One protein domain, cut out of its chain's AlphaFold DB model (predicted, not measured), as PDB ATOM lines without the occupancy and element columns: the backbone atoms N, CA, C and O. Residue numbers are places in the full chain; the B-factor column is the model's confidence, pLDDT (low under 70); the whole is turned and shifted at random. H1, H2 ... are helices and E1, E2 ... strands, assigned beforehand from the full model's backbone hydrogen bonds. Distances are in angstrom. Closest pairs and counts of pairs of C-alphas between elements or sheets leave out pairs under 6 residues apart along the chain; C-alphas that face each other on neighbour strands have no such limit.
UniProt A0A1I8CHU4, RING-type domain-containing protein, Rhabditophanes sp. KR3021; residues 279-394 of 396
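Overview. This is residues 279 to 394 of the 396 residues of the protein "RING-type domain-containing protein" of Rhabditophanes sp. KR3021 (UniProt A0A1I8CHU4). A small antiparallel sheet of three short strands, E2, E1 and E5, has the short helix H1 over one face; beyond H1, at one end of the body, sits the separate hairpin E3 and E4, and at the other end the last part of H3, with residues 393 and 394, sticks out as an arm. Long loops, residues 279 to 317 and 359 to 373, make up much of the rest. The printed part has 116 residues with three named helices and five named strands, in the order E1 E2 H1 E3 E4 H2 E5 H3. The class is mixed, helices and strands, with 47 residues in named elements, under half of those printed. The whole is compact, with a radius of gyration of the C-alphas of 15.4 A, yet elongated in outline, spanning 51 by 33 by 26 A.

Along the chain. In the larger sheet, E1 is residues 318 to 321, E2 residues 327 to 330 and E5 residues 374 to 377. E1 begins at C-alpha 318, (15.724, 94.815, -72.717). H1, residues 331 to 338, is 10.9 A long. E3, residues 342 to 346, is 12.0 A long and E4 is residues 349 to 352. H2 is residues 355 to 358. H3, residues 379 to 392, is 20.5 A long and ends at C-alpha 392, (31.568, 79.047, -82.262).

Arrangement. E1 is the inner strand between the edge strands E2 and E5. E1 and E5 are antiparallel at 148 degrees, with N 377 and O 318 2.8 A apart, within hydrogen-bond range. The hairpin E1 and E2 is antiparallel at 140 degrees, with N 319 and O 329 2.8 A apart. H1 is on this sheet at a height of 9.5 A; it runs along the strands, at 22 degrees to E1 on the local plane. The closest C-alphas of E1 and H1 are those of Val 319 and Phe 331, 5.7 A apart. H1 and H2 only just touch, with 3 pairs of C-alphas within 8 A, the closest those of Val 338 and His 357 at 4.9 A. In the hairpin E3 and E4, antiparallel at 149 degrees, N 351 and O 343 are 2.8 A apart. Residues 282 to 283 pair antiparallel with residues 350 to 351 of E4. H3 is not on the larger sheet and is apart from H1 and H2. Every O i to N i+4 pair is within hydrogen-bond range in H1 and H3; H2 is too short for such a pair.

Size, cuts and confidence. The two farthest C-alphas, those of Pro 279 and Lys 394, are 52.7 A apart. Residues 386 to 394, of which 386 to 392 belong to H3, stand free; without them the body spans 39 by 27 by 23 A. The printed part has no cut. The link from H2 to E5, 15 residues, is long. Mean pLDDT of the printed part is 75.7; 40 residues are under 70, among them 285 to 301 and 378 to 394.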
ATOM      1  N   PRO A 279       8.183 121.802 -75.569       62.00
ATOM      2  CA  PRO A 279       9.512 121.179 -75.592       62.00
ATOM      3  C   PRO A 279       9.487 119.712 -75.149       62.00
ATOM      4  O   PRO A 279      10.250 118.882 -75.638       62.00
ATOM      5  N   ASN A 280       8.539 119.360 -74.282       65.81
ATOM      6  CA  ASN A 280       8.368 118.019 -73.736       65.81
ATOM      7  C   ASN A 280       7.825 116.997 -74.755       65.81
ATOM      8  O   ASN A 280       7.726 115.821 -74.416       65.81
ATOM      9  N   GLN A 281       7.478 117.404 -75.983       72.00
ATOM     10  CA  GLN A 281       7.016 116.511 -77.058       72.00
ATOM     11  C   GLN A 281       8.040 116.334 -78.196       72.00
ATOM     12  O   GLN A 281       7.767 115.592 -79.138       72.00
ATOM     13  N   LEU A 282       9.218 116.967 -78.118       72.31
ATOM     14  CA  LEU A 282      10.283 116.849 -79.119       72.31
ATOM     15  C   LEU A 282      11.227 115.681 -78.788       72.31
ATOM     16  O   LEU A 282      12.080 115.767 -77.905       72.31
ATOM     17  N   PHE A 283      11.080 114.570 -79.510       72.62
ATOM     18  CA  PHE A 283      11.905 113.376 -79.369       72.62
ATOM     19  C   PHE A 283      13.058 113.342 -80.383       72.62
ATOM     20  O   PHE A 283      12.833 113.322 -81.594       72.62
ATOM     21  N   ASN A 284      14.296 113.225 -79.898       70.69
ATOM     22  CA  ASN A 284      15.458 112.907 -80.729       70.69
ATOM     23  C   ASN A 284      15.812 111.408 -80.565       70.69
ATOM     24  O   ASN A 284      16.158 110.981 -79.461       70.69
ATOM     25  N   PRO A 285      15.757 110.587 -81.634       65.19
ATOM     26  CA  PRO A 285      15.994 109.144 -81.562       65.19
ATOM     27  C   PRO A 285      17.446 108.747 -81.300       65.19
ATOM     28  O   PRO A 285      17.699 107.587 -80.978       65.19
ATOM     29  N   ASN A 286      18.385 109.685 -81.427       64.06
ATOM     30  CA  ASN A 286      19.794 109.471 -81.104       64.06
ATOM     31  C   ASN A 286      20.078 109.637 -79.600       64.06
ATOM     32  O   ASN A 286      21.215 109.467 -79.168       64.06
ATOM     33  N   VAL A 287      19.066 109.973 -78.792       64.50
ATOM     34  CA  VAL A 287      19.191 110.044 -77.334       64.50
ATOM     35  C   VAL A 287      19.253 108.633 -76.760       64.50
ATOM     36  O   VAL A 287      18.276 107.880 -76.786       64.50
ATOM     37  N   ASP A 288      20.400 108.285 -76.182       61.38
ATOM     38  CA  ASP A 288      20.517 107.060 -75.405       61.38
ATOM     39  C   ASP A 288      19.609 107.110 -74.154       61.38
ATOM     40  O   ASP A 288      19.500 108.150 -73.492       61.38
ATOM     41  N   PRO A 289      18.933 106.004 -73.793       63.06
ATOM     42  CA  PRO A 289      18.238 105.843 -72.522       63.06
ATOM     43  C   PRO A 289      19.127 106.098 -71.322       63.06
ATOM     44  O   PRO A 289      20.354 106.084 -71.409       63.06
ATOM     45  N   PHE A 290      18.481 106.264 -70.178       63.06
ATOM     46  CA  PHE A 290      19.182 106.355 -68.916       63.06
ATOM     47  C   PHE A 290      19.939 105.050 -68.631       63.06
ATOM     48  O   PHE A 290      19.469 103.939 -68.919       63.06
ATOM     49  N   GLU A 291      21.134 105.199 -68.069       63.16
ATOM     50  CA  GLU A 291      21.840 104.089 -67.444       63.16
ATOM     51  C   GLU A 291      21.032 103.591 -66.236       63.16
ATOM     52  O   GLU A 291      20.161 104.292 -65.714       63.16
ATOM     53  N   ILE A 292      21.273 102.348 -65.820       63.34
ATOM     54  CA  ILE A 292      20.573 101.772 -64.669       63.34
ATOM     55  C   ILE A 292      20.939 102.606 -63.431       63.34
ATOM     56  O   ILE A 292      22.128 102.724 -63.139       63.34
ATOM     57  N   PRO A 293      19.968 103.185 -62.700       58.72
ATOM     58  CA  PRO A 293      20.277 103.900 -61.473       58.72
ATOM     59  C   PRO A 293      20.739 102.898 -60.412       58.72
ATOM     60  O   PRO A 293      19.945 102.084 -59.937       58.72
ATOM     61  N   ASP A 294      22.017 102.969 -60.042       53.66
ATOM     62  CA  ASP A 294      22.570 102.224 -58.915       53.66
ATOM     63  C   ASP A 294      22.392 103.018 -57.604       53.66
ATOM     64  O   ASP A 294      22.764 104.193 -57.545       53.66
ATOM     65  N   PRO A 295      21.870 102.404 -56.523       53.91
ATOM     66  CA  PRO A 295      21.331 101.046 -56.458       53.91
ATOM     67  C   PRO A 295      19.904 100.949 -57.025       53.91
ATOM     68  O   PRO A 295      19.045 101.790 -56.744       53.91
ATOM     69  N   LEU A 296      19.611  99.839 -57.711       59.88
ATOM     70  CA  LEU A 296      18.245  99.445 -58.074       59.88
ATOM     71  C   LEU A 296      17.367  99.346 -56.814       59.88
ATOM     72  O   LEU A 296      17.454  98.391 -56.043       59.88
ATOM     73  N   THR A 297      16.483 100.328 -56.616       60.38
ATOM     74  CA  THR A 297      15.632 100.427 -55.413       60.38
ATOM     75  C   THR A 297      14.575  99.322 -55.301       60.38
ATOM     76  O   THR A 297      13.987  99.142 -54.234       60.38
ATOM     77  N   LYS A 298      14.311  98.582 -56.388       64.62
ATOM     78  CA  LYS A 298      13.348  97.473 -56.449       64.62
ATOM     79  C   LYS A 298      13.872  96.341 -57.331       64.62
ATOM     80  O   LYS A 298      14.616  96.570 -58.282       64.62
ATOM     81  N   THR A 299      13.429  95.121 -57.041       65.44
ATOM     82  CA  THR A 299      13.683  93.944 -57.877       65.44
ATOM     83  C   THR A 299      13.015  94.078 -59.248       65.44
ATOM     84  O   THR A 299      11.890  94.563 -59.363       65.44
ATOM     85  N   LEU A 300      13.709  93.628 -60.298       69.75
ATOM     86  CA  LEU A 300      13.220  93.683 -61.678       69.75
ATOM     87  C   LEU A 300      12.092  92.671 -61.899       69.75
ATOM     88  O   LEU A 300      12.330  91.461 -61.955       69.75
ATOM     89  N   GLY A 301      10.870  93.179 -62.054       62.53
ATOM     90  CA  GLY A 301       9.708  92.370 -62.399       62.53
ATOM     91  C   GLY A 301       9.806  91.850 -63.833       62.53
ATOM     92  O   GLY A 301      10.246  92.571 -64.731       62.53
ATOM     93  N   ASN A 302       9.358  90.612 -64.044       70.25
ATOM     94  CA  ASN A 302       9.169  90.016 -65.372       70.25
ATOM     95  C   ASN A 302      10.456  89.983 -66.227       70.25
ATOM     96  O   ASN A 302      10.426  90.096 -67.454       70.25
ATOM     97  N   SER A 303      11.613  89.848 -65.572       67.19
ATOM     98  CA  SER A 303      12.919  89.870 -66.230       67.19
ATOM     99  C   SER A 303      13.137  88.623 -67.094       67.19
ATOM    100  O   SER A 303      13.401  87.525 -66.606       67.19
ATOM    101  N   GLY A 304      13.070  88.810 -68.413       66.69
ATOM    102  CA  GLY A 304      13.216  87.741 -69.396       66.69
ATOM    103  C   GLY A 304      11.931  87.186 -69.992       66.69
ATOM    104  O   GLY A 304      12.006  86.147 -70.642       66.69
ATOM    105  N   GLU A 305      10.795  87.851 -69.796       76.69
ATOM    106  CA  GLU A 305       9.587  87.597 -70.588       76.69
ATOM    107  C   GLU A 305       9.744  88.111 -72.032       76.69
ATOM    108  O   GLU A 305      10.702  88.820 -72.357       76.69
ATOM    109  N   ALA A 306       8.795  87.768 -72.904       85.62
ATOM    110  CA  ALA A 306       8.735  88.297 -74.261       85.62
ATOM    111  C   ALA A 306       8.580  89.828 -74.274       85.62
ATOM    112  O   ALA A 306       8.044  90.442 -73.345       85.62
ATOM    113  N   CYS A 307       9.015  90.479 -75.352       88.88
ATOM    114  CA  CYS A 307       8.742  91.900 -75.530       88.88
ATOM    115  C   CYS A 307       7.234  92.153 -75.667       88.88
ATOM    116  O   CYS A 307       6.589  91.604 -76.550       88.88
ATOM    117  N   THR A 308       6.680  93.080 -74.884       86.75
ATOM    118  CA  THR A 308       5.230  93.366 -74.906       86.75
ATOM    119  C   THR A 308       4.742  94.047 -76.196       86.75
ATOM    120  O   THR A 308       3.538  94.139 -76.417       86.75
ATOM    121  N   ILE A 309       5.671  94.507 -77.047       86.81
ATOM    122  CA  ILE A 309       5.421  95.276 -78.277       86.81
ATOM    123  C   ILE A 309       5.595  94.412 -79.540       86.81
ATOM    124  O   ILE A 309       4.774  94.501 -80.447       86.81
ATOM    125  N   CYS A 310       6.655  93.594 -79.633       89.56
ATOM    126  CA  CYS A 310       6.893  92.712 -80.791       89.56
ATOM    127  C   CYS A 310       6.660  91.219 -80.517       89.56
ATOM    128  O   CYS A 310       6.635  90.441 -81.464       89.56
ATOM    129  N   TYR A 311       6.469  90.827 -79.254       88.69
ATOM    130  CA  TYR A 311       6.275  89.447 -78.793       88.69
ATOM    131  C   TYR A 311       7.455  88.486 -79.031       88.69
ATOM    132  O   TYR A 311       7.292  87.279 -78.883       88.69
ATOM    133  N   ASP A 312       8.657  89.004 -79.313       86.56
ATOM    134  CA  ASP A 312       9.885  88.199 -79.348       86.56
ATOM    135  C   ASP A 312      10.338  87.808 -77.927       86.56
ATOM    136  O   ASP A 312      10.508  88.679 -77.066       86.56
ATOM    137  N   ASP A 313      10.597  86.515 -77.700       82.69
ATOM    138  CA  ASP A 313      11.135  85.973 -76.439       82.69
ATOM    139  C   ASP A 313      12.607  86.383 -76.189       82.69
ATOM    140  O   ASP A 313      13.027  86.640 -75.058       82.69
ATOM    141  N   ASP A 314      13.414  86.473 -77.253       79.06
ATOM    142  CA  ASP A 314      14.862  86.741 -77.196       79.06
ATOM    143  C   ASP A 314      15.179  88.255 -77.155       79.06
ATOM    144  O   ASP A 314      15.806  88.831 -78.049       79.06
ATOM    145  N   VAL A 315      14.763  88.931 -76.078       79.75
ATOM    146  CA  VAL A 315      14.991  90.378 -75.899       79.75
ATOM    147  C   VAL A 315      16.464  90.684 -75.559       79.75
ATOM    148  O   VAL A 315      16.875  90.653 -74.397       79.75
ATOM    149  N   ALA A 316      17.263  90.996 -76.587       69.06
ATOM    150  CA  ALA A 316      18.706  91.264 -76.476       69.06
ATOM    151  C   ALA A 316      19.068  92.609 -75.805       69.06
ATOM    152  O   ALA A 316      20.059  92.688 -75.081       69.06
ATOM    153  N   ASP A 317      18.263  93.652 -76.036       79.88
ATOM    154  CA  ASP A 317      18.405  94.997 -75.452       79.88
ATOM    155  C   ASP A 317      17.127  95.347 -74.672       79.88
ATOM    156  O   ASP A 317      16.296  96.142 -75.124       79.88
ATOM    157  N   ALA A 318      16.929  94.680 -73.531       86.31
ATOM    158  CA  ALA A 318      15.724  94.815 -72.717       86.31
ATOM    159  C   ALA A 318      15.677  96.164 -71.979       86.31
ATOM    160  O   ALA A 318      16.630  96.540 -71.293       86.31
ATOM    161  N   VAL A 319      14.554  96.873 -72.082       88.94
ATOM    162  CA  VAL A 319      14.260  98.119 -71.360       88.94
ATOM    163  C   VAL A 319      13.138  97.929 -70.349       88.94
ATOM    164  O   VAL A 319      12.156  97.222 -70.599       88.94
ATOM    165  N   TYR A 320      13.293  98.599 -69.214       89.56
ATOM    166  CA  TYR A 320      12.404  98.537 -68.058       89.56
ATOM    167  C   TYR A 320      11.963  99.951 -67.687       89.56
ATOM    168  O   TYR A 320      12.758 100.888 -67.744       89.56
ATOM    169  N   CYS A 321      10.703 100.108 -67.294       90.06
ATOM    170  CA  CYS A 321      10.153 101.399 -66.879       90.06
ATOM    171  C   CYS A 321      10.611 101.774 -65.458       90.06
ATOM    172  O   CYS A 321      10.501 100.956 -64.543       90.06
ATOM    173  N   MET A 322      11.058 103.020 -65.254       88.69
ATOM    174  CA  MET A 322      11.564 103.515 -63.961       88.69
ATOM    175  C   MET A 322      10.490 103.611 -62.861       88.69
ATOM    176  O   MET A 322      10.827 103.680 -61.680       88.69
ATOM    177  N   HIS A 323       9.201 103.556 -63.213       88.75
ATOM    178  CA  HIS A 323       8.094 103.666 -62.252       88.75
ATOM    179  C   HIS A 323       7.540 102.297 -61.832       88.75
ATOM    180  O   HIS A 323       7.365 102.044 -60.636       88.75
ATOM    181  N   CYS A 324       7.286 101.391 -62.791       89.62
ATOM    182  CA  CYS A 324       6.742 100.054 -62.502       89.62
ATOM    183  C   CYS A 324       7.785  98.931 -62.416       89.62
ATOM    184  O   CYS A 324       7.437  97.854 -61.943       89.62
ATOM    185  N   TYR A 325       9.041  99.161 -62.824       88.50
ATOM    186  CA  TYR A 325      10.148  98.187 -62.758       88.50
ATOM    187  C   TYR A 325       9.883  96.872 -63.519       88.50
ATOM    188  O   TYR A 325      10.573  95.874 -63.312       88.50
ATOM    189  N   GLN A 326       8.900  96.876 -64.425       89.12
ATOM    190  CA  GLN A 326       8.571  95.770 -65.319       89.12
ATOM    191  C   GLN A 326       9.289  95.931 -66.659       89.12
ATOM    192  O   GLN A 326       9.503  97.052 -67.136       89.12
ATOM    193  N   GLN A 327       9.632  94.800 -67.277       89.56
ATOM    194  CA  GLN A 327      10.206  94.761 -68.617       89.56
ATOM    195  C   GLN A 327       9.178  95.245 -69.650       89.56
ATOM    196  O   GLN A 327       8.182  94.577 -69.909       89.56
ATOM    197  N   VAL A 328       9.436  96.389 -70.285       89.25
ATOM    198  CA  VAL A 328       8.588  96.900 -71.371       89.25
ATOM    199  C   VAL A 328       8.858  96.115 -72.656       89.25
ATOM    200  O   VAL A 328       7.930  95.691 -73.345       89.25
ATOM    201  N   GLY A 329      10.129  95.868 -72.986       89.88
ATOM    202  CA  GLY A 329      10.483  95.140 -74.201       89.88
ATOM    203  C   GLY A 329      11.872  95.451 -74.735       89.88
ATOM    204  O   GLY A 329      12.760  95.818 -73.978       89.88
ATOM    205  N   CYS A 330      12.054  95.314 -76.048       89.62
ATOM    206  CA  CYS A 330      13.267  95.736 -76.748       89.62
ATOM    207  C   CYS A 330      13.353  97.263 -76.870       89.62
ATOM    208  O   CYS A 330      12.359  97.922 -77.176       89.62
ATOM    209  N   PHE A 331      14.558  97.826 -76.732       87.31
ATOM    210  CA  PHE A 331      14.780  99.267 -76.890       87.31
ATOM    211  C   PHE A 331      14.257  99.807 -78.234       87.31
ATOM    212  O   PHE A 331      13.484 100.759 -78.252       87.31
ATOM    213  N   GLY A 332      14.587  99.161 -79.359       86.94
ATOM    214  CA  GLY A 332      14.092  99.586 -80.679       86.94
ATOM    215  C   GLY A 332      12.564  99.524 -80.822       86.94
ATOM    216  O   GLY A 332      11.985 100.237 -81.637       86.94
ATOM    217  N   CYS A 333      11.901  98.705 -80.009       90.00
ATOM    218  CA  CYS A 333      10.452  98.537 -79.988       90.00
ATOM    219  C   CYS A 333       9.788  99.665 -79.182       90.00
ATOM    220  O   CYS A 333       8.795 100.234 -79.627       90.00
ATOM    221  N   LEU A 334      10.406 100.067 -78.066       88.62
ATOM    222  CA  LEU A 334      10.043 101.274 -77.321       88.62
ATOM    223  C   LEU A 334      10.222 102.552 -78.159       88.62
ATOM    224  O   LEU A 334       9.368 103.429 -78.115       88.62
ATOM    225  N   ILE A 335      11.291 102.654 -78.956       86.88
ATOM    226  CA  ILE A 335      11.474 103.809 -79.848       86.88
ATOM    227  C   ILE A 335      10.350 103.897 -80.884       86.88
ATOM    228  O   ILE A 335       9.794 104.973 -81.081       86.88
ATOM    229  N   ARG A 336       9.943 102.771 -81.486       87.81
ATOM    230  CA  ARG A 336       8.778 102.740 -82.390       87.81
ATOM    231  C   ARG A 336       7.477 103.129 -81.686       87.81
ATOM    232  O   ARG A 336       6.667 103.816 -82.295       87.81
ATOM    233  N   TRP A 337       7.285 102.722 -80.429       88.69
ATOM    234  CA  TRP A 337       6.127 103.119 -79.619       88.69
ATOM    235  C   TRP A 337       6.039 104.645 -79.486       88.69
ATOM    236  O   TRP A 337       5.067 105.231 -79.952       88.69
ATOM    237  N   VAL A 338       7.093 105.294 -78.980       85.50
ATOM    238  CA  VAL A 338       7.168 106.764 -78.834       85.50
ATOM    239  C   VAL A 338       6.985 107.483 -80.174       85.50
ATOM    240  O   VAL A 338       6.296 108.493 -80.258       85.50
ATOM    241  N   GLN A 339       7.576 106.944 -81.244       82.00
ATOM    242  CA  GLN A 339       7.497 107.504 -82.597       82.00
ATOM    243  C   GLN A 339       6.182 107.207 -83.334       82.00
ATOM    244  O   GLN A 339       6.023 107.608 -84.490       82.00
ATOM    245  N   THR A 340       5.234 106.488 -82.728       83.44
ATOM    246  CA  THR A 340       3.963 106.202 -83.400       83.44
ATOM    247  C   THR A 340       3.213 107.523 -83.601       83.44
ATOM    248  O   THR A 340       2.958 108.258 -82.649       83.44
ATOM    249  N   ASN A 341       2.884 107.851 -84.852       75.31
ATOM    250  CA  ASN A 341       2.282 109.128 -85.263       75.31
ATOM    251  C   ASN A 341       3.120 110.381 -84.911       75.31
ATOM    252  O   ASN A 341       2.569 111.473 -84.734       75.31
ATOM    253  N   SER A 342       4.449 110.242 -84.809       81.38
ATOM    254  CA  SER A 342       5.352 111.393 -84.690       81.38
ATOM    255  C   SER A 342       5.601 112.057 -86.048       81.38
ATOM    256  O   SER A 342       5.823 111.353 -87.036       81.38
ATOM    257  N   VAL A 343       5.638 113.387 -86.076       78.44
ATOM    258  CA  VAL A 343       5.987 114.203 -87.251       78.44
ATOM    259  C   VAL A 343       7.462 114.591 -87.153       78.44
ATOM    260  O   VAL A 343       7.926 114.949 -86.076       78.44
ATOM    261  N   GLU A 344       8.221 114.492 -88.242       79.06
ATOM    262  CA  GLU A 344       9.598 115.004 -88.288       79.06
ATOM    263  C   GLU A 344       9.542 116.513 -88.556       79.06
ATOM    264  O   GLU A 344       8.908 116.926 -89.524       79.06
ATOM    265  N   VAL A 345      10.118 117.309 -87.648       76.69
ATOM    266  CA  VAL A 345      10.069 118.787 -87.672       76.69
ATOM    267  C   VAL A 345      11.398 119.345 -88.167       76.69
ATOM    268  O   VAL A 345      11.432 120.160 -89.076       76.69
ATOM    269  N   GLU A 346      12.499 118.836 -87.619       73.56
ATOM    270  CA  GLU A 346      13.857 119.080 -88.110       73.56
ATOM    271  C   GLU A 346      14.514 117.724 -88.420       73.56
ATOM    272  O   GLU A 346      14.075 116.703 -87.877       73.56
ATOM    273  N   PRO A 347      15.584 117.664 -89.236       74.81
ATOM    274  CA  PRO A 347      16.303 116.419 -89.511       74.81
ATOM    275  C   PRO A 347      16.758 115.705 -88.225       74.81
ATOM    276  O   PRO A 347      17.703 116.122 -87.555       74.81
ATOM    277  N   GLY A 348      16.094 114.598 -87.876       71.88
ATOM    278  CA  GLY A 348      16.353 113.865 -86.632       71.88
ATOM    279  C   GLY A 348      15.671 114.407 -85.362       71.88
ATOM    280  O   GLY A 348      15.944 113.877 -84.285       71.88
ATOM    281  N   VAL A 349      14.760 115.382 -85.451       75.56
ATOM    282  CA  VAL A 349      13.893 115.821 -84.337       75.56
ATOM    283  C   VAL A 349      12.435 115.527 -84.680       75.56
ATOM    284  O   VAL A 349      11.916 115.953 -85.711       75.56
ATOM    285  N   ARG A 350      11.752 114.779 -83.808       77.62
ATOM    286  CA  ARG A 350      10.382 114.310 -84.041       77.62
ATOM    287  C   ARG A 350       9.413 114.806 -82.984       77.62
ATOM    288  O   ARG A 350       9.553 114.477 -81.812       77.62
ATOM    289  N   TYR A 351       8.391 115.531 -83.410       78.94
ATOM    290  CA  TYR A 351       7.277 115.942 -82.571       78.94
ATOM    291  C   TYR A 351       6.294 114.783 -82.356       78.94
ATOM    292  O   TYR A 351       5.757 114.217 -83.312       78.94
ATOM    293  N   VAL A 352       6.042 114.423 -81.096       81.19
ATOM    294  CA  VAL A 352       5.101 113.365 -80.704       81.19
ATOM    295  C   VAL A 352       3.748 113.984 -80.354       81.19
ATOM    296  O   VAL A 352       3.516 114.440 -79.234       81.19
ATOM    297  N   SER A 353       2.838 113.968 -81.331       70.25
ATOM    298  CA  SER A 353       1.479 114.514 -81.209       70.25
ATOM    299  C   SER A 353       0.643 113.824 -80.119       70.25
ATOM    300  O   SER A 353      -0.031 114.490 -79.330       70.25
ATOM    301  N   ASN A 354       0.702 112.489 -80.033       78.50
ATOM    302  CA  ASN A 354      -0.108 111.718 -79.090       78.50
ATOM    303  C   ASN A 354       0.582 111.531 -77.727       78.50
ATOM    304  O   ASN A 354       1.578 110.814 -77.612       78.50
ATOM    305  N   ARG A 355      -0.018 112.088 -76.667       78.44
ATOM    306  CA  ARG A 355       0.442 111.913 -75.278       78.44
ATOM    307  C   ARG A 355       0.384 110.463 -74.787       78.44
ATOM    308  O   ARG A 355       1.188 110.109 -73.932       78.44
ATOM    309  N   ASP A 356      -0.478 109.608 -75.342       83.12
ATOM    310  CA  ASP A 356      -0.528 108.190 -74.944       83.12
ATOM    311  C   ASP A 356       0.777 107.448 -75.286       83.12
ATOM    312  O   ASP A 356       1.193 106.543 -74.561       83.12
ATOM    313  N   HIS A 357       1.457 107.855 -76.364       84.44
ATOM    314  CA  HIS A 357       2.743 107.288 -76.787       84.44
ATOM    315  C   HIS A 357       3.925 107.842 -75.970       84.44
ATOM    316  O   HIS A 357       4.998 107.239 -75.946       84.44
ATOM    317  N   LEU A 358       3.698 108.932 -75.227       86.62
ATOM    318  CA  LEU A 358       4.569 109.445 -74.164       86.62
ATOM    319  C   LEU A 358       4.225 108.826 -72.797       86.62
ATOM    320  O   LEU A 358       4.416 109.447 -71.755       86.62
ATOM    321  N   SER A 359       3.706 107.597 -72.784       90.00
ATOM    322  CA  SER A 359       3.437 106.851 -71.557       90.00
ATOM    323  C   SER A 359       3.935 105.409 -71.634       90.00
ATOM    324  O   SER A 359       4.020 104.799 -72.706       90.00
ATOM    325  N   CYS A 360       4.245 104.842 -70.468       90.75
ATOM    326  CA  CYS A 360       4.613 103.436 -70.349       90.75
ATOM    327  C   CYS A 360       3.435 102.530 -70.764       90.75
ATOM    328  O   CYS A 360       2.390 102.585 -70.113       90.75
ATOM    329  N   PRO A 361       3.593 101.613 -71.741       89.31
ATOM    330  CA  PRO A 361       2.485 100.779 -72.223       89.31
ATOM    331  C   PRO A 361       1.934  99.808 -71.162       89.31
ATOM    332  O   PRO A 361       0.819  99.311 -71.305       89.31
ATOM    333  N   LEU A 362       2.689  99.554 -70.084       90.31
ATOM    334  CA  LEU A 362       2.289  98.680 -68.979       90.31
ATOM    335  C   LEU A 362       1.554  99.426 -67.859       90.31
ATOM    336  O   LEU A 362       0.429  99.075 -67.515       90.31
ATOM    337  N   CYS A 363       2.181 100.453 -67.277       91.19
ATOM    338  CA  CYS A 363       1.633 101.162 -66.114       91.19
ATOM    339  C   CYS A 363       0.959 102.503 -66.439       91.19
ATOM    340  O   CYS A 363       0.423 103.131 -65.529       91.19
ATOM    341  N   ARG A 364       0.998 102.950 -67.703       90.94
ATOM    342  CA  ARG A 364       0.467 104.239 -68.190       90.94
ATOM    343  C   ARG A 364       0.995 105.475 -67.456       90.94
ATOM    344  O   ARG A 364       0.377 106.532 -67.510       90.94
ATOM    345  N   HIS A 365       2.138 105.358 -66.782       89.62
ATOM    346  CA  HIS A 365       2.838 106.525 -66.263       89.62
ATOM    347  C   HIS A 365       3.295 107.392 -67.440       89.62
ATOM    348  O   HIS A 365       3.916 106.855 -68.362       89.62
ATOM    349  N   LEU A 366       2.953 108.684 -67.420       87.38
ATOM    350  CA  LEU A 366       3.429 109.658 -68.400       87.38
ATOM    351  C   LEU A 366       4.918 109.904 -68.181       87.38
ATOM    352  O   LEU A 366       5.329 110.142 -67.055       87.38
ATOM    353  N   TRP A 367       5.696 109.907 -69.254       86.31
ATOM    354  CA  TRP A 367       7.045 110.453 -69.224       86.31
ATOM    355  C   TRP A 367       6.940 111.972 -69.331       86.31
ATOM    356  O   TRP A 367       6.278 112.487 -70.235       86.31
ATOM    357  N   GLU A 368       7.556 112.698 -68.395       72.56
ATOM    358  CA  GLU A 368       7.434 114.165 -68.349       72.56
ATOM    359  C   GLU A 368       8.102 114.840 -69.551       72.56
ATOM    360  O   GLU A 368       7.756 115.964 -69.916       72.56
ATOM    361  N   THR A 369       9.035 114.131 -70.190       70.62
ATOM    362  CA  THR A 369       9.727 114.544 -71.409       70.62
ATOM    363  C   THR A 369       9.541 113.509 -72.513       70.62
ATOM    364  O   THR A 369       9.259 112.338 -72.260       70.62
ATOM    365  N   ALA A 370       9.802 113.915 -73.754       69.44
ATOM    366  CA  ALA A 370       9.770 113.028 -74.909       69.44
ATOM    367  C   ALA A 370      10.778 111.864 -74.819       69.44
ATOM    368  O   ALA A 370      10.659 110.889 -75.559       69.44
ATOM    369  N   ARG A 371      11.773 111.949 -73.921       77.50
ATOM    370  CA  ARG A 371      12.718 110.877 -73.596       77.50
ATOM    371  C   ARG A 371      12.077 109.934 -72.563       77.50
ATOM    372  O   ARG A 371      11.887 110.352 -71.423       77.50
ATOM    373  N   PRO A 372      11.810 108.659 -72.900       81.19
ATOM    374  CA  PRO A 372      11.202 107.726 -71.956       81.19
ATOM    375  C   PRO A 372      12.045 107.514 -70.700       81.19
ATOM    376  O   PRO A 372      13.246 107.239 -70.786       81.19
ATOM    377  N   GLU A 373      11.394 107.542 -69.540       84.75
ATOM    378  CA  GLU A 373      11.995 107.213 -68.242       84.75
ATOM    379  C   GLU A 373      12.117 105.689 -68.106       84.75
ATOM    380  O   GLU A 373      11.322 104.983 -67.469       84.75
ATOM    381  N   VAL A 374      13.116 105.166 -68.815       86.25
ATOM    382  CA  VAL A 374      13.475 103.753 -68.868       86.25
ATOM    383  C   VAL A 374      14.977 103.575 -68.697       86.25
ATOM    384  O   VAL A 374      15.771 104.394 -69.163       86.25
ATOM    385  N   PHE A 375      15.361 102.438 -68.123       86.50
ATOM    386  CA  PHE A 375      16.748 101.984 -68.094       86.50
ATOM    387  C   PHE A 375      16.950 100.769 -69.008       86.50
ATOM    388  O   PHE A 375      16.080  99.897 -69.121       86.50
ATOM    389  N   ARG A 376      18.110 100.707 -69.677       82.88
ATOM    390  CA  ARG A 376      18.535  99.551 -70.490       82.88
ATOM    391  C   ARG A 376      19.245  98.515 -69.614       82.88
ATOM    392  O   ARG A 376      20.298  98.804 -69.052       82.88
ATOM    393  N   ASN A 377      18.758  97.277 -69.601       75.88
ATOM    394  CA  ASN A 377      19.530  96.141 -69.102       75.88
ATOM    395  C   ASN A 377      20.500  95.658 -70.195       75.88
ATOM    396  O   ASN A 377      20.135  94.891 -71.087       75.88
ATOM    397  N   THR A 378      21.748  96.122 -70.120       66.88
ATOM    398  CA  THR A 378      22.824  95.750 -71.056       66.88
ATOM    399  C   THR A 378      23.556  94.459 -70.663       66.88
ATOM    400  O   THR A 378      24.384  93.961 -71.430       66.88
ATOM    401  N   GLU A 379      23.250  93.869 -69.503       62.19
ATOM    402  CA  GLU A 379      23.937  92.676 -68.991       62.19
ATOM    403  C   GLU A 379      23.641  91.441 -69.850       62.19
ATOM    404  O   GLU A 379      24.560  90.704 -70.219       62.19
ATOM    405  N   ARG A 380      22.385  91.283 -70.297       58.34
ATOM    406  CA  ARG A 380      21.991  90.208 -71.229       58.34
ATOM    407  C   ARG A 380      22.795  90.212 -72.529       58.34
ATOM    408  O   ARG A 380      23.098  89.143 -73.060       58.34
ATOM    409  N   LYS A 381      23.220  91.385 -73.010       53.75
ATOM    410  CA  LYS A 381      24.061  91.515 -74.210       53.75
ATOM    411  C   LYS A 381      25.436  90.865 -74.010       53.75
ATOM    412  O   LYS A 381      25.943  90.206 -74.920       53.75
ATOM    413  N   LYS A 382      26.010  90.968 -72.803       54.62
ATOM    414  CA  LYS A 382      27.269  90.300 -72.419       54.62
ATOM    415  C   LYS A 382      27.084  88.777 -72.315       54.62
ATOM    416  O   LYS A 382      27.934  88.018 -72.791       54.62
ATOM    417  N   GLU A 383      25.955  88.304 -71.785       56.75
ATOM    418  CA  GLU A 383      25.642  86.866 -71.712       56.75
ATOM    419  C   GLU A 383      25.369  86.227 -73.088       56.75
ATOM    420  O   GLU A 383      25.870  85.137 -73.383       56.75
ATOM    421  N   GLN A 384      24.636  86.899 -73.984       57.62
ATOM    422  CA  GLN A 384      24.439  86.419 -75.359       57.62
ATOM    423  C   GLN A 384      25.748  86.442 -76.169       57.62
ATOM    424  O   GLN A 384      26.033  85.486 -76.902       57.62
ATOM    425  N   ALA A 385      26.591  87.472 -76.014       58.97
ATOM    426  CA  ALA A 385      27.895  87.548 -76.679       58.97
ATOM    427  C   ALA A 385      28.855  86.430 -76.223       58.97
ATOM    428  O   ALA A 385      29.548  85.818 -77.044       58.97
ATOM    429  N   THR A 386      28.862  86.095 -74.930       58.50
ATOM    430  CA  THR A 386      29.679  84.992 -74.397       58.50
ATOM    431  C   THR A 386      29.135  83.618 -74.806       58.50
ATOM    432  O   THR A 386      29.912  82.782 -75.274       58.50
ATOM    433  N   ARG A 387      27.813  83.387 -74.752       57.69
ATOM    434  CA  ARG A 387      27.178  82.133 -75.220       57.69
ATOM    435  C   ARG A 387      27.384  81.870 -76.717       57.69
ATOM    436  O   ARG A 387      27.706  80.744 -77.106       57.69
ATOM    437  N   SER A 388      27.235  82.888 -77.563       58.81
ATOM    438  CA  SER A 388      27.467  82.767 -79.012       58.81
ATOM    439  C   SER A 388      28.946  82.526 -79.345       58.81
ATOM    440  O   SER A 388      29.257  81.681 -80.190       58.81
ATOM    441  N   SER A 389      29.866  83.163 -78.612       59.75
ATOM    442  CA  SER A 389      31.311  82.908 -78.719       59.75
ATOM    443  C   SER A 389      31.697  81.489 -78.280       59.75
ATOM    444  O   SER A 389      32.500  80.835 -78.947       59.75
ATOM    445  N   GLN A 390      31.094  80.964 -77.206       59.34
ATOM    446  CA  GLN A 390      31.310  79.580 -76.759       59.34
ATOM    447  C   GLN A 390      30.764  78.538 -77.745       59.34
ATOM    448  O   GLN A 390      31.394  77.496 -77.922       59.34
ATOM    449  N   ARG A 391      29.634  78.805 -78.422       58.84
ATOM    450  CA  ARG A 391      29.125  77.921 -79.488       58.84
ATOM    451  C   ARG A 391      30.072  77.865 -80.690       58.84
ATOM    452  O   ARG A 391      30.367  76.768 -81.155       58.84
ATOM    453  N   LYS A 392      30.601  79.009 -81.145       60.00
ATOM    454  CA  LYS A 392      31.568  79.047 -82.262       60.00
ATOM    455  C   LYS A 392      32.843  78.248 -81.958       60.00
ATOM    456  O   LYS A 392      33.280  77.490 -82.811       60.00
ATOM    457  N   ARG A 393      33.371  78.331 -80.729       59.91
ATOM    458  CA  ARG A 393      34.565  77.579 -80.276       59.91
ATOM    459  C   ARG A 393      34.359  76.071 -80.050       59.91
ATOM    460  O   ARG A 393      35.311  75.398 -79.677       59.91
ATOM    461  N   LYS A 394      33.140  75.541 -80.209       57.56
ATOM    462  CA  LYS A 394      32.843  74.095 -80.123       57.56
ATOM    463  C   LYS A 394      32.585  73.435 -81.482       57.56
ATOM    464  O   LYS A 394      32.349  72.234 -81.519       57.56
TER     465      LYS A 394